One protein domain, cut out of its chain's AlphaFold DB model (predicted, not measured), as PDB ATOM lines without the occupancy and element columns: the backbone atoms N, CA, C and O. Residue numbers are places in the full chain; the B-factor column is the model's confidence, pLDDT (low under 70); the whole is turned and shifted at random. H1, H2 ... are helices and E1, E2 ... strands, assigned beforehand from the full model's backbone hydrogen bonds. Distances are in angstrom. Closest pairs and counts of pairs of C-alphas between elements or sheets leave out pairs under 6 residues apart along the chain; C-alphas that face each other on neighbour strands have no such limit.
ATOM      1  N   TRP A  11     -35.875 -42.909  -3.877       96.75
ATOM      2  CA  TRP A  11     -35.430 -42.809  -5.267       96.75
ATOM      3  C   TRP A  11     -36.587 -42.895  -6.256       96.75
ATOM      4  O   TRP A  11     -36.688 -42.074  -7.161       96.75
ATOM      5  N   SER A  12     -37.491 -43.845  -6.056       97.19
ATOM      6  CA  SER A  12     -38.715 -43.979  -6.842       97.19
ATOM      7  C   SER A  12     -39.594 -42.736  -6.749       97.19
ATOM      8  O   SER A  12     -40.039 -42.240  -7.779       97.19
ATOM      9  N   ARG A  13     -39.746 -42.138  -5.557       96.56
ATOM     10  CA  ARG A  13     -40.434 -40.844  -5.404       96.56
ATOM     11  C   ARG A  13     -39.758 -39.719  -6.192       96.56
ATOM     12  O   ARG A  13     -40.455 -38.963  -6.866       96.56
ATOM     13  N   ARG A  14     -38.424 -39.620  -6.142       96.19
ATOM     14  CA  ARG A  14     -37.645 -38.622  -6.903       96.19
ATOM     15  C   ARG A  14     -37.835 -38.775  -8.405       96.19
ATOM     16  O   ARG A  14     -38.146 -37.800  -9.086       96.19
ATOM     17  N   LEU A  15     -37.684 -40.001  -8.901       97.69
ATOM     18  CA  LEU A  15     -37.856 -40.343 -10.311       97.69
ATOM     19  C   LEU A  15     -39.267 -40.019 -10.792       97.69
ATOM     20  O   LEU A  15     -39.430 -39.355 -11.810       97.69
ATOM     21  N   THR A  16     -40.285 -40.420 -10.035       97.50
ATOM     22  CA  THR A  16     -41.682 -40.137 -10.369       97.50
ATOM     23  C   THR A  16     -41.980 -38.643 -10.359       97.50
ATOM     24  O   THR A  16     -42.607 -38.152 -11.293       97.50
ATOM     25  N   ARG A  17     -41.485 -37.883  -9.371       96.94
ATOM     26  CA  ARG A  17     -41.641 -36.421  -9.368       96.94
ATOM     27  C   ARG A  17     -41.003 -35.794 -10.607       96.94
ATOM     28  O   ARG A  17     -41.646 -34.978 -11.258       96.94
ATOM     29  N   LEU A  18     -39.770 -36.170 -10.945       97.62
ATOM     30  CA  LEU A  18     -39.080 -35.618 -12.111       97.62
ATOM     31  C   LEU A  18     -39.782 -35.996 -13.426       97.62
ATOM     32  O   LEU A  18     -39.922 -35.145 -14.302       97.62
ATOM     33  N   ALA A  19     -40.292 -37.222 -13.546       98.00
ATOM     34  CA  ALA A  19     -41.093 -37.638 -14.694       98.00
ATOM     35  C   ALA A  19     -42.393 -36.832 -14.823       98.00
ATOM     36  O   ALA A  19     -42.713 -36.362 -15.911       98.00
ATOM     37  N   ASN A  20     -43.094 -36.598 -13.712       97.81
ATOM     38  CA  ASN A  20     -44.304 -35.776 -13.698       97.81
ATOM     39  C   ASN A  20     -44.025 -34.323 -14.095       97.81
ATOM     40  O   ASN A  20     -44.833 -33.722 -14.793       97.81
ATOM     41  N   ILE A  21     -42.877 -33.766 -13.694       97.94
ATOM     42  CA  ILE A  21     -42.443 -32.434 -14.138       97.94
ATOM     43  C   ILE A  21     -42.221 -32.417 -15.651       97.94
ATOM     44  O   ILE A  21     -42.696 -31.502 -16.312       97.94
ATOM     45  N   ILE A  22     -41.525 -33.421 -16.198       98.12
ATOM     46  CA  ILE A  22     -41.287 -33.529 -17.644       98.12
ATOM     47  C   ILE A  22     -42.617 -33.556 -18.399       98.12
ATOM     48  O   ILE A  22     -42.808 -32.740 -19.294       98.12
ATOM     49  N   LEU A  23     -43.539 -34.439 -18.009       97.38
ATOM     50  CA  LEU A  23     -44.838 -34.573 -18.671       97.38
ATOM     51  C   LEU A  23     -45.676 -33.298 -18.570       97.38
ATOM     52  O   LEU A  23     -46.210 -32.835 -19.569       97.38
ATOM     53  N   TYR A  24     -45.726 -32.685 -17.386       97.06
ATOM     54  CA  TYR A  24     -46.446 -31.431 -17.192       97.06
ATOM     55  C   TYR A  24     -45.922 -30.321 -18.109       97.06
ATOM     56  O   TYR A  24     -46.685 -29.542 -18.670       97.06
ATOM     57  N   VAL A  25     -44.601 -30.229 -18.243       96.62
ATOM     58  CA  VAL A  25     -43.954 -29.203 -19.057       96.62
ATOM     59  C   VAL A  25     -44.117 -29.479 -20.554       96.62
ATOM     60  O   VAL A  25     -44.235 -28.528 -21.322       96.62
ATOM     61  N   GLU A  26     -44.151 -30.747 -20.965       96.06
ATOM     62  CA  GLU A  26     -44.520 -31.146 -22.328       96.06
ATOM     63  C   GLU A  26     -45.943 -30.688 -22.674       96.06
ATOM     64  O   GLU A  26     -46.135 -29.978 -23.661       96.06
ATOM     65  N   ASP A  27     -46.913 -31.006 -21.816       95.31
ATOM     66  CA  ASP A  27     -48.309 -30.599 -22.002       95.31
ATOM     67  C   ASP A  27     -48.447 -29.067 -22.020       95.31
ATOM     68  O   ASP A  27     -49.130 -28.498 -22.872       95.31
ATOM     69  N   LEU A  28     -47.743 -28.377 -21.115       95.69
ATOM     70  CA  LEU A  28     -47.760 -26.919 -21.039       95.69
ATOM     71  C   LEU A  28     -47.195 -26.275 -22.308       95.69
ATOM     72  O   LEU A  28     -47.766 -25.303 -22.797       95.69
ATOM     73  N   LEU A  29     -46.071 -26.777 -22.827       95.31
ATOM     74  CA  LEU A  29     -45.472 -26.276 -24.065       95.31
ATOM     75  C   LEU A  29     -46.439 -26.417 -25.246       95.31
ATOM     76  O   LEU A  29     -46.507 -25.509 -26.071       95.31
ATOM     77  N   GLU A  30     -47.201 -27.509 -25.320       93.69
ATOM     78  CA  GLU A  30     -48.247 -27.667 -26.333       93.69
ATOM     79  C   GLU A  30     -49.381 -26.649 -26.129       93.69
ATOM     80  O   GLU A  30     -49.742 -25.930 -27.065       93.69
ATOM     81  N   GLU A  31     -49.883 -26.514 -24.898       94.06
ATOM     82  CA  GLU A  31     -50.986 -25.611 -24.550       94.06
ATOM     83  C   GLU A  31     -50.666 -24.141 -24.858       94.06
ATOM     84  O   GLU A  31     -51.485 -23.425 -25.439       94.06
ATOM     85  N   VAL A  32     -49.457 -23.686 -24.516       94.69
ATOM     86  CA  VAL A  32     -49.031 -22.293 -24.734       94.69
ATOM     87  C   VAL A  32     -48.351 -22.070 -26.076       94.69
ATOM     88  O   VAL A  32     -47.857 -20.963 -26.306       94.69
ATOM     89  N   CYS A  33     -48.293 -23.078 -26.951       92.44
ATOM     90  CA  CYS A  33     -47.505 -23.041 -28.189       92.44
ATOM     91  C   CYS A  33     -46.064 -22.552 -27.933       92.44
ATOM     92  O   CYS A  33     -45.559 -21.666 -28.624       92.44
ATOM     93  N   GLY A  34     -45.439 -23.066 -26.874       91.75
ATOM     94  CA  GLY A  34     -44.129 -22.635 -26.413       91.75
ATOM     95  C   GLY A  34     -43.013 -23.026 -27.379       91.75
ATOM     96  O   GLY A  34     -43.024 -24.092 -27.988       91.75
ATOM     97  N   GLU A  35     -42.016 -22.154 -27.498       92.25
ATOM     98  CA  GLU A  35     -40.900 -22.326 -28.439       92.25
ATOM     99  C   GLU A  35     -39.659 -22.977 -27.807       92.25
ATOM    100  O   GLU A  35     -38.666 -23.223 -28.490       92.25
ATOM    101  N   GLY A  36     -39.686 -23.212 -26.496       93.81
ATOM    102  CA  GLY A  36     -38.579 -23.771 -25.726       93.81
ATOM    103  C   GLY A  36     -38.658 -23.362 -24.262       93.81
ATOM    104  O   GLY A  36     -39.541 -22.593 -23.864       93.81
ATOM    105  N   LEU A  37     -37.729 -23.859 -23.447       96.12
ATOM    106  CA  LEU A  37     -37.689 -23.513 -22.030       96.12
ATOM    107  C   LEU A  37     -36.284 -23.502 -21.442       96.12
ATOM    108  O   LEU A  37     -35.373 -24.154 -21.942       96.12
ATOM    109  N   HIS A  38     -36.145 -22.769 -20.343       97.62
ATOM    110  CA  HIS A  38     -34.939 -22.717 -19.539       97.62
ATOM    111  C   HIS A  38     -35.209 -23.271 -18.134       97.62
ATOM    112  O   HIS A  38     -36.077 -22.771 -17.420       97.62
ATOM    113  N   VAL A  39     -34.455 -24.286 -17.730       96.88
ATOM    114  CA  VAL A  39     -34.476 -24.920 -16.411       96.88
ATOM    115  C   VAL A  39     -33.289 -24.422 -15.601       96.88
ATOM    116  O   VAL A  39     -32.152 -24.504 -16.064       96.88
ATOM    117  N   SER A  40     -33.529 -23.965 -14.371       94.88
ATOM    118  CA  SER A  40     -32.451 -23.683 -13.417       94.88
ATOM    119  C   SER A  40     -31.883 -24.990 -12.854       94.88
ATOM    120  O   SER A  40     -32.514 -25.656 -12.035       94.88
ATOM    121  N   GLU A  41     -30.691 -25.364 -13.314       91.50
ATOM    122  CA  GLU A  41     -30.142 -26.716 -13.147       91.50
ATOM    123  C   GLU A  41     -29.521 -26.994 -11.773       91.50
ATOM    124  O   GLU A  41     -29.318 -28.157 -11.437       91.50
ATOM    125  N   ASP A  42     -29.229 -25.966 -10.968       89.12
ATOM    126  CA  ASP A  42     -28.430 -26.084  -9.735       89.12
ATOM    127  C   ASP A  42     -28.928 -27.191  -8.790       89.12
ATOM    128  O   ASP A  42     -28.134 -27.904  -8.177       89.12
ATOM    129  N   ILE A  43     -30.248 -27.374  -8.707       89.19
ATOM    130  CA  ILE A  43     -30.870 -28.369  -7.826       89.19
ATOM    131  C   ILE A  43     -30.954 -29.774  -8.437       89.19
ATOM    132  O   ILE A  43     -31.267 -30.721  -7.726       89.19
ATOM    133  N   LEU A  44     -30.714 -29.926  -9.743       90.69
ATOM    134  CA  LEU A  44     -30.767 -31.213 -10.450       90.69
ATOM    135  C   LEU A  44     -29.468 -32.014 -10.305       90.69
ATOM    136  O   LEU A  44     -29.458 -33.219 -10.550       90.69
ATOM    137  N   TYR A  45     -28.379 -31.366  -9.887       86.62
ATOM    138  CA  TYR A  45     -27.094 -32.026  -9.658       86.62
ATOM    139  C   TYR A  45     -27.033 -32.799  -8.331       86.62
ATOM    140  O   TYR A  45     -26.186 -33.679  -8.188       86.62
ATOM    141  N   ASP A  46     -27.934 -32.513  -7.383       88.62
ATOM    142  CA  ASP A  46     -28.017 -33.197  -6.089       88.62
ATOM    143  C   ASP A  46     -29.460 -33.675  -5.804       88.62
ATOM    144  O   ASP A  46     -30.336 -32.857  -5.499       88.62
ATOM    145  N   PRO A  47     -29.722 -35.000  -5.848       88.56
ATOM    146  CA  PRO A  47     -31.041 -35.567  -5.564       88.56
ATOM    147  C   PRO A  47     -31.617 -35.197  -4.186       88.56
ATOM    148  O   PRO A  47     -32.837 -35.122  -4.035       88.56
ATOM    149  N   LEU A  48     -30.774 -34.963  -3.174       88.81
ATOM    150  CA  LEU A  48     -31.217 -34.605  -1.821       88.81
ATOM    151  C   LEU A  48     -31.661 -33.140  -1.737       88.81
ATOM    152  O   LEU A  48     -32.608 -32.809  -1.020       88.81
ATOM    153  N   VAL A  49     -30.989 -32.260  -2.484       89.94
ATOM    154  CA  VAL A  49     -31.398 -30.856  -2.625       89.94
ATOM    155  C   VAL A  49     -32.694 -30.779  -3.418       89.94
ATOM    156  O   VAL A  49     -33.609 -30.054  -3.013       89.94
ATOM    157  N   PHE A  50     -32.801 -31.555  -4.501       92.06
ATOM    158  CA  PHE A  50     -33.989 -31.604  -5.344       92.06
ATOM    159  C   PHE A  50     -35.262 -31.841  -4.531       92.06
ATOM    160  O   PHE A  50     -36.217 -31.083  -4.693       92.06
ATOM    161  N   ASP A  51     -35.274 -32.819  -3.617       88.38
ATOM    162  CA  ASP A  51     -36.448 -33.189  -2.804       88.38
ATOM    163  C   ASP A  51     -37.137 -32.015  -2.113       88.38
ATOM    164  O   ASP A  51     -38.363 -31.960  -2.037       88.38
ATOM    165  N   ASN A  52     -36.342 -31.070  -1.621       88.75
ATOM    166  CA  ASN A  52     -36.817 -29.983  -0.772       88.75
ATOM    167  C   ASN A  52     -36.829 -28.631  -1.495       88.75
ATOM    168  O   ASN A  52     -37.154 -27.613  -0.886       88.75
ATOM    169  N   SER A  53     -36.487 -28.614  -2.785       91.88
ATOM    170  CA  SER A  53     -36.308 -27.388  -3.561       91.88
ATOM    171  C   SER A  53     -37.370 -27.226  -4.640       91.88
ATOM    172  O   SER A  53     -37.786 -28.192  -5.288       91.88
ATOM    173  N   ILE A  54     -37.776 -25.972  -4.846       95.38
ATOM    174  CA  ILE A  54     -38.634 -25.572  -5.961       95.38
ATOM    175  C   ILE A  54     -37.775 -25.516  -7.226       95.38
ATOM    176  O   ILE A  54     -36.816 -24.742  -7.279       95.38
ATOM    177  N   LEU A  55     -38.122 -26.300  -8.247       96.88
ATOM    178  CA  LEU A  55     -37.473 -26.192  -9.556       96.88
ATOM    179  C   LEU A  55     -38.047 -24.996 -10.315       96.88
ATOM    180  O   LEU A  55     -39.255 -24.924 -10.529       96.88
ATOM    181  N   ASN A  56     -37.187 -24.069 -10.731       96.62
ATOM    182  CA  ASN A  56     -37.597 -22.917 -11.529       96.62
ATOM    183  C   ASN A  56     -37.464 -23.239 -13.018       96.62
ATOM    184  O   ASN A  56     -36.403 -23.679 -13.470       96.62
ATOM    185  N   ILE A  57     -38.541 -23.012 -13.767       97.12
ATOM    186  CA  ILE A  57     -38.614 -23.234 -15.211       97.12
ATOM    187  C   ILE A  57     -39.189 -21.982 -15.866       97.12
ATOM    188  O   ILE A  57     -40.251 -21.499 -15.476       97.12
ATOM    189  N   LYS A  58     -38.506 -21.468 -16.888       97.12
ATOM    190  CA  LYS A  58     -39.012 -20.394 -17.743       97.12
ATOM    191  C   LYS A  58     -39.451 -20.966 -19.077       97.12
ATOM    192  O   LYS A  58     -38.643 -21.601 -19.746       97.12
ATOM    193  N   VAL A  59     -40.687 -20.719 -19.487       97.12
ATOM    194  CA  VAL A  59     -41.229 -21.180 -20.770       97.12
ATOM    195  C   VAL A  59     -41.308 -20.004 -21.732       97.12
ATOM    196  O   VAL A  59     -41.915 -18.981 -21.414       97.12
ATOM    197  N   LYS A  60     -40.695 -20.148 -22.912       97.06
ATOM    198  CA  LYS A  60     -40.724 -19.121 -23.951       97.06
ATOM    199  C   LYS A  60     -42.060 -19.153 -24.691       97.06
ATOM    200  O   LYS A  60     -42.314 -20.099 -25.435       97.06
ATOM    201  N   THR A  61     -42.881 -18.122 -24.527       95.81
ATOM    202  CA  THR A  61     -44.156 -17.971 -25.243       95.81
ATOM    203  C   THR A  61     -44.611 -16.510 -25.279       95.81
ATOM    204  O   THR A  61     -44.266 -15.716 -24.402       95.81
ATOM    205  N   ASP A  62     -45.399 -16.161 -26.298       93.75
ATOM    206  CA  ASP A  62     -46.142 -14.896 -26.373       93.75
ATOM    207  C   ASP A  62     -47.567 -15.015 -25.801       93.75
ATOM    208  O   ASP A  62     -48.261 -14.005 -25.657       93.75
ATOM    209  N   ASN A  63     -48.006 -16.233 -25.473       92.56
ATOM    210  CA  ASN A  63     -49.327 -16.493 -24.918       92.56
ATOM    211  C   ASN A  63     -49.333 -16.282 -23.402       92.56
ATOM    212  O   ASN A  63     -48.476 -16.780 -22.674       92.56
ATOM    213  N   GLU A  64     -50.351 -15.578 -22.919       84.38
ATOM    214  CA  GLU A  64     -50.588 -15.387 -21.492       84.38
ATOM    215  C   GLU A  64     -51.691 -16.347 -21.039       84.38
ATOM    216  O   GLU A  64     -52.851 -16.204 -21.429       84.38
ATOM    217  N   ILE A  65     -51.326 -17.324 -20.206       88.06
ATOM    218  CA  ILE A  65     -52.277 -18.201 -19.520       88.06
ATOM    219  C   ILE A  65     -52.003 -18.207 -18.015       88.06
ATOM    220  O   ILE A  65     -50.874 -17.999 -17.568       88.06
ATOM    221  N   ASP A  66     -53.043 -18.466 -17.224       85.81
ATOM    222  CA  ASP A  66     -52.903 -18.688 -15.783       85.81
ATOM    223  C   ASP A  66     -52.349 -20.098 -15.539       85.81
ATOM    224  O   ASP A  66     -53.090 -21.078 -15.470       85.81
ATOM    225  N   CYS A  67     -51.023 -20.202 -15.450       85.62
ATOM    226  CA  CYS A  67     -50.336 -21.460 -15.192       85.62
ATOM    227  C   CYS A  67     -50.263 -21.732 -13.682       85.62
ATOM    228  O   CYS A  67     -49.619 -21.002 -12.926       85.62
ATOM    229  N   LYS A  68     -50.922 -22.807 -13.237       89.44
ATOM    230  CA  LYS A  68     -50.917 -23.264 -11.840       89.44
ATOM    231  C   LYS A  68     -50.443 -24.714 -11.772       89.44
ATOM    232  O   LYS A  68     -51.283 -25.617 -11.820       89.44
ATOM    233  N   PRO A  69     -49.125 -24.958 -11.666       93.56
ATOM    234  CA  PRO A  69     -48.613 -26.313 -11.566       93.56
ATOM    235  C   PRO A  69     -49.137 -27.008 -10.296       93.56
ATOM    236  O   PRO A  69     -49.303 -26.352  -9.257       93.56
ATOM    237  N   PRO A  70     -49.391 -28.328 -10.345       94.44
ATOM    238  CA  PRO A  70     -49.747 -29.100  -9.161       94.44
ATOM    239  C   PRO A  70     -48.697 -28.945  -8.054       94.44
ATOM    240  O   PRO A  70     -47.489 -28.941  -8.308       94.44
ATOM    241  N   ARG A  71     -49.150 -28.811  -6.801       92.94
ATOM    242  CA  ARG A  71     -48.276 -28.487  -5.655       92.94
ATOM    243  C   ARG A  71     -47.212 -29.555  -5.418       92.94
ATOM    244  O   ARG A  71     -46.095 -29.236  -5.030       92.94
ATOM    245  N   GLU A  72     -47.563 -30.808  -5.666       92.06
ATOM    246  CA  GLU A  72     -46.714 -31.990  -5.552       92.06
ATOM    247  C   GLU A  72     -45.502 -31.974  -6.491       92.06
ATOM    248  O   GLU A  72     -44.492 -32.607  -6.186       92.06
ATOM    249  N   LEU A  73     -45.558 -31.222  -7.598       95.19
ATOM    250  CA  LEU A  73     -44.409 -31.071  -8.490       95.19
ATOM    251  C   LEU A  73     -43.333 -30.187  -7.860       95.19
ATOM    252  O   LEU A  73     -42.149 -30.359  -8.158       95.19
ATOM    253  N   ASN A  74     -43.729 -29.278  -6.963       95.25
ATOM    254  CA  ASN A  74     -42.847 -28.306  -6.329       95.25
ATOM    255  C   ASN A  74     -41.974 -27.606  -7.390       95.25
ATOM    256  O   ASN A  74     -40.744 -27.703  -7.394       95.25
ATOM    257  N   VAL A  75     -42.654 -26.983  -8.355       96.81
ATOM    258  CA  VAL A  75     -42.062 -26.230  -9.464       96.81
ATOM    259  C   VAL A  75     -42.657 -24.832  -9.523       96.81
ATOM    260  O   VAL A  75     -43.820 -24.625  -9.179       96.81
ATOM    261  N   ASN A  76     -41.852 -23.882  -9.973       96.12
ATOM    262  CA  ASN A  76     -42.269 -22.526 -10.281       96.12
ATOM    263  C   ASN A  76     -42.084 -22.297 -11.778       96.12
ATOM    264  O   ASN A  76     -40.996 -22.535 -12.308       96.12
ATOM    265  N   ILE A  77     -43.148 -21.852 -12.442       96.50
ATOM    266  CA  ILE A  77     -43.183 -21.688 -13.891       96.50
ATOM    267  C   ILE A  77     -43.410 -20.224 -14.223       96.50
ATOM    268  O   ILE A  77     -44.407 -19.626 -13.828       96.50
ATOM    269  N   GLU A  78     -42.470 -19.665 -14.973       95.31
ATOM    270  CA  GLU A  78     -42.511 -18.301 -15.478       95.31
ATOM    271  C   GLU A  78     -42.737 -18.341 -16.993       95.31
ATOM    272  O   GLU A  78     -41.900 -18.854 -17.734       95.31
ATOM    273  N   LEU A  79     -43.857 -17.795 -17.469       95.56
ATOM    274  CA  LEU A  79     -44.057 -17.563 -18.899       95.56
ATOM    275  C   LEU A  79     -43.314 -16.281 -19.289       95.56
ATOM    276  O   LEU A  79     -43.545 -15.224 -18.699       95.56
ATOM    277  N   ALA A  80     -42.412 -16.372 -20.261       94.56
ATOM    278  CA  ALA A  80     -41.553 -15.266 -20.662       94.56
ATOM    279  C   ALA A  80     -41.473 -15.143 -22.186       94.56
ATOM    280  O   ALA A  80     -41.420 -16.131 -22.907       94.56
ATOM    281  N   LYS A  81     -41.363 -13.910 -22.690       94.31
ATOM    282  CA  LYS A  81     -41.164 -13.657 -24.133       94.31
ATOM    283  C   LYS A  81     -39.766 -14.044 -24.618       94.31
ATOM    284  O   LYS A  81     -39.529 -14.220 -25.811       94.31
ATOM    285  N   GLN A  82     -38.812 -14.127 -23.695       93.38
ATOM    286  CA  GLN A  82     -37.424 -14.480 -23.963       93.38
ATOM    287  C   GLN A  82     -36.897 -15.379 -22.848       93.38
ATOM    288  O   GLN A  82     -37.243 -15.205 -21.681       93.38
ATOM    289  N   ILE A  83     -36.042 -16.317 -23.236       95.88
ATOM    290  CA  ILE A  83     -35.261 -17.179 -22.350       95.88
ATOM    291  C   ILE A  83     -33.798 -17.096 -22.783       95.88
ATOM    292  O   ILE A  83     -33.526 -16.789 -23.946       95.88
ATOM    293  N   ASP A  84     -32.872 -17.380 -21.869       90.44
ATOM    294  CA  ASP A  84     -31.435 -17.294 -22.152       90.44
ATOM    295  C   ASP A  84     -31.020 -18.290 -23.243       90.44
ATOM    296  O   ASP A  84     -30.357 -17.935 -24.217       90.44
ATOM    297  N   TYR A  85     -31.436 -19.547 -23.082       94.31
ATOM    298  CA  TYR A  85     -31.258 -20.636 -24.037       94.31
ATOM    299  C   TYR A  85     -32.205 -21.789 -23.693       94.31
ATOM    300  O   TYR A  85     -32.639 -21.920 -22.548       94.31
ATOM    301  N   ASP A  86     -32.499 -22.629 -24.684       96.00
ATOM    302  CA  ASP A  86     -33.273 -23.853 -24.480       96.00
ATOM    303  C   ASP A  86     -32.387 -24.975 -23.917       96.00
ATOM    304  O   ASP A  86     -31.414 -25.401 -24.550       96.00
ATOM    305  N   ASN A  87     -32.726 -25.461 -22.723       96.31
ATOM    306  CA  ASN A  87     -32.058 -26.586 -22.067       96.31
ATOM    307  C   ASN A  87     -33.030 -27.653 -21.551       96.31
ATOM    308  O   ASN A  87     -32.690 -28.409 -20.643       96.31
ATOM    309  N   MET A  88     -34.209 -27.787 -22.169       95.12
ATOM    310  CA  MET A  88     -35.209 -28.792 -21.781       95.12
ATOM    311  C   MET A  88     -34.634 -30.210 -21.636       95.12
ATOM    312  O   MET A  88     -35.026 -30.981 -20.759       95.12
TER     313      MET A  88
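This is residues 11 to 88 of the 237 residues of an uncharacterized protein of Desulfurococcales archaeon (UniProt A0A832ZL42). A small three-stranded sheet has one long helix, H1, that only grazes it, with the short helix H2 near the start of H1. A long loop, residues 61 to 74, leads from E2 back to E3. The printed part has 78 residues, in the order H1 E1 H2 E2 E3; the sheet, E1 E2 E3, is mixed and the class is mixed, helices and strands. It is compact, with a radius of gyration of the C-alphas of 12.3 A, and elongated, spanning 36 by 23 by 15 A.

E2 is residues 55 to 60, 16.4 A; E3, 75 to 80, 15.7 A, ends at C-alpha (-41.553, -15.266, -20.662); E1 is 36 to 39. H1, 11 to 31, 30.2 A, begins at C-alpha (-35.430, -42.809, -5.267); H2 is 47 to 52.

E2 is antiparallel to E1 (N 38 to O 58, 2.8 A) and parallel to E3 (N 59 to O 78, 2.8 A). H1 grazes the sheet with residues 18 to 29; the C-alphas of Leu 29 and Val 59, the closest of H1 and E2, are 7.4 A apart. H1 and H2 are close but not clearly touching, the closest C-alphas, of Arg 14 and Asp 51, 6.9 A apart. Every O i to N i+4 pair is within hydrogen-bond range in H1, 1 of 2 in H2.

The farthest C-alphas, of Trp 11 and Asp 62, are 36.6 A apart. The printed part has no cut, the E2 to E3 link is long, and no printed residue is under 70 in pLDDT.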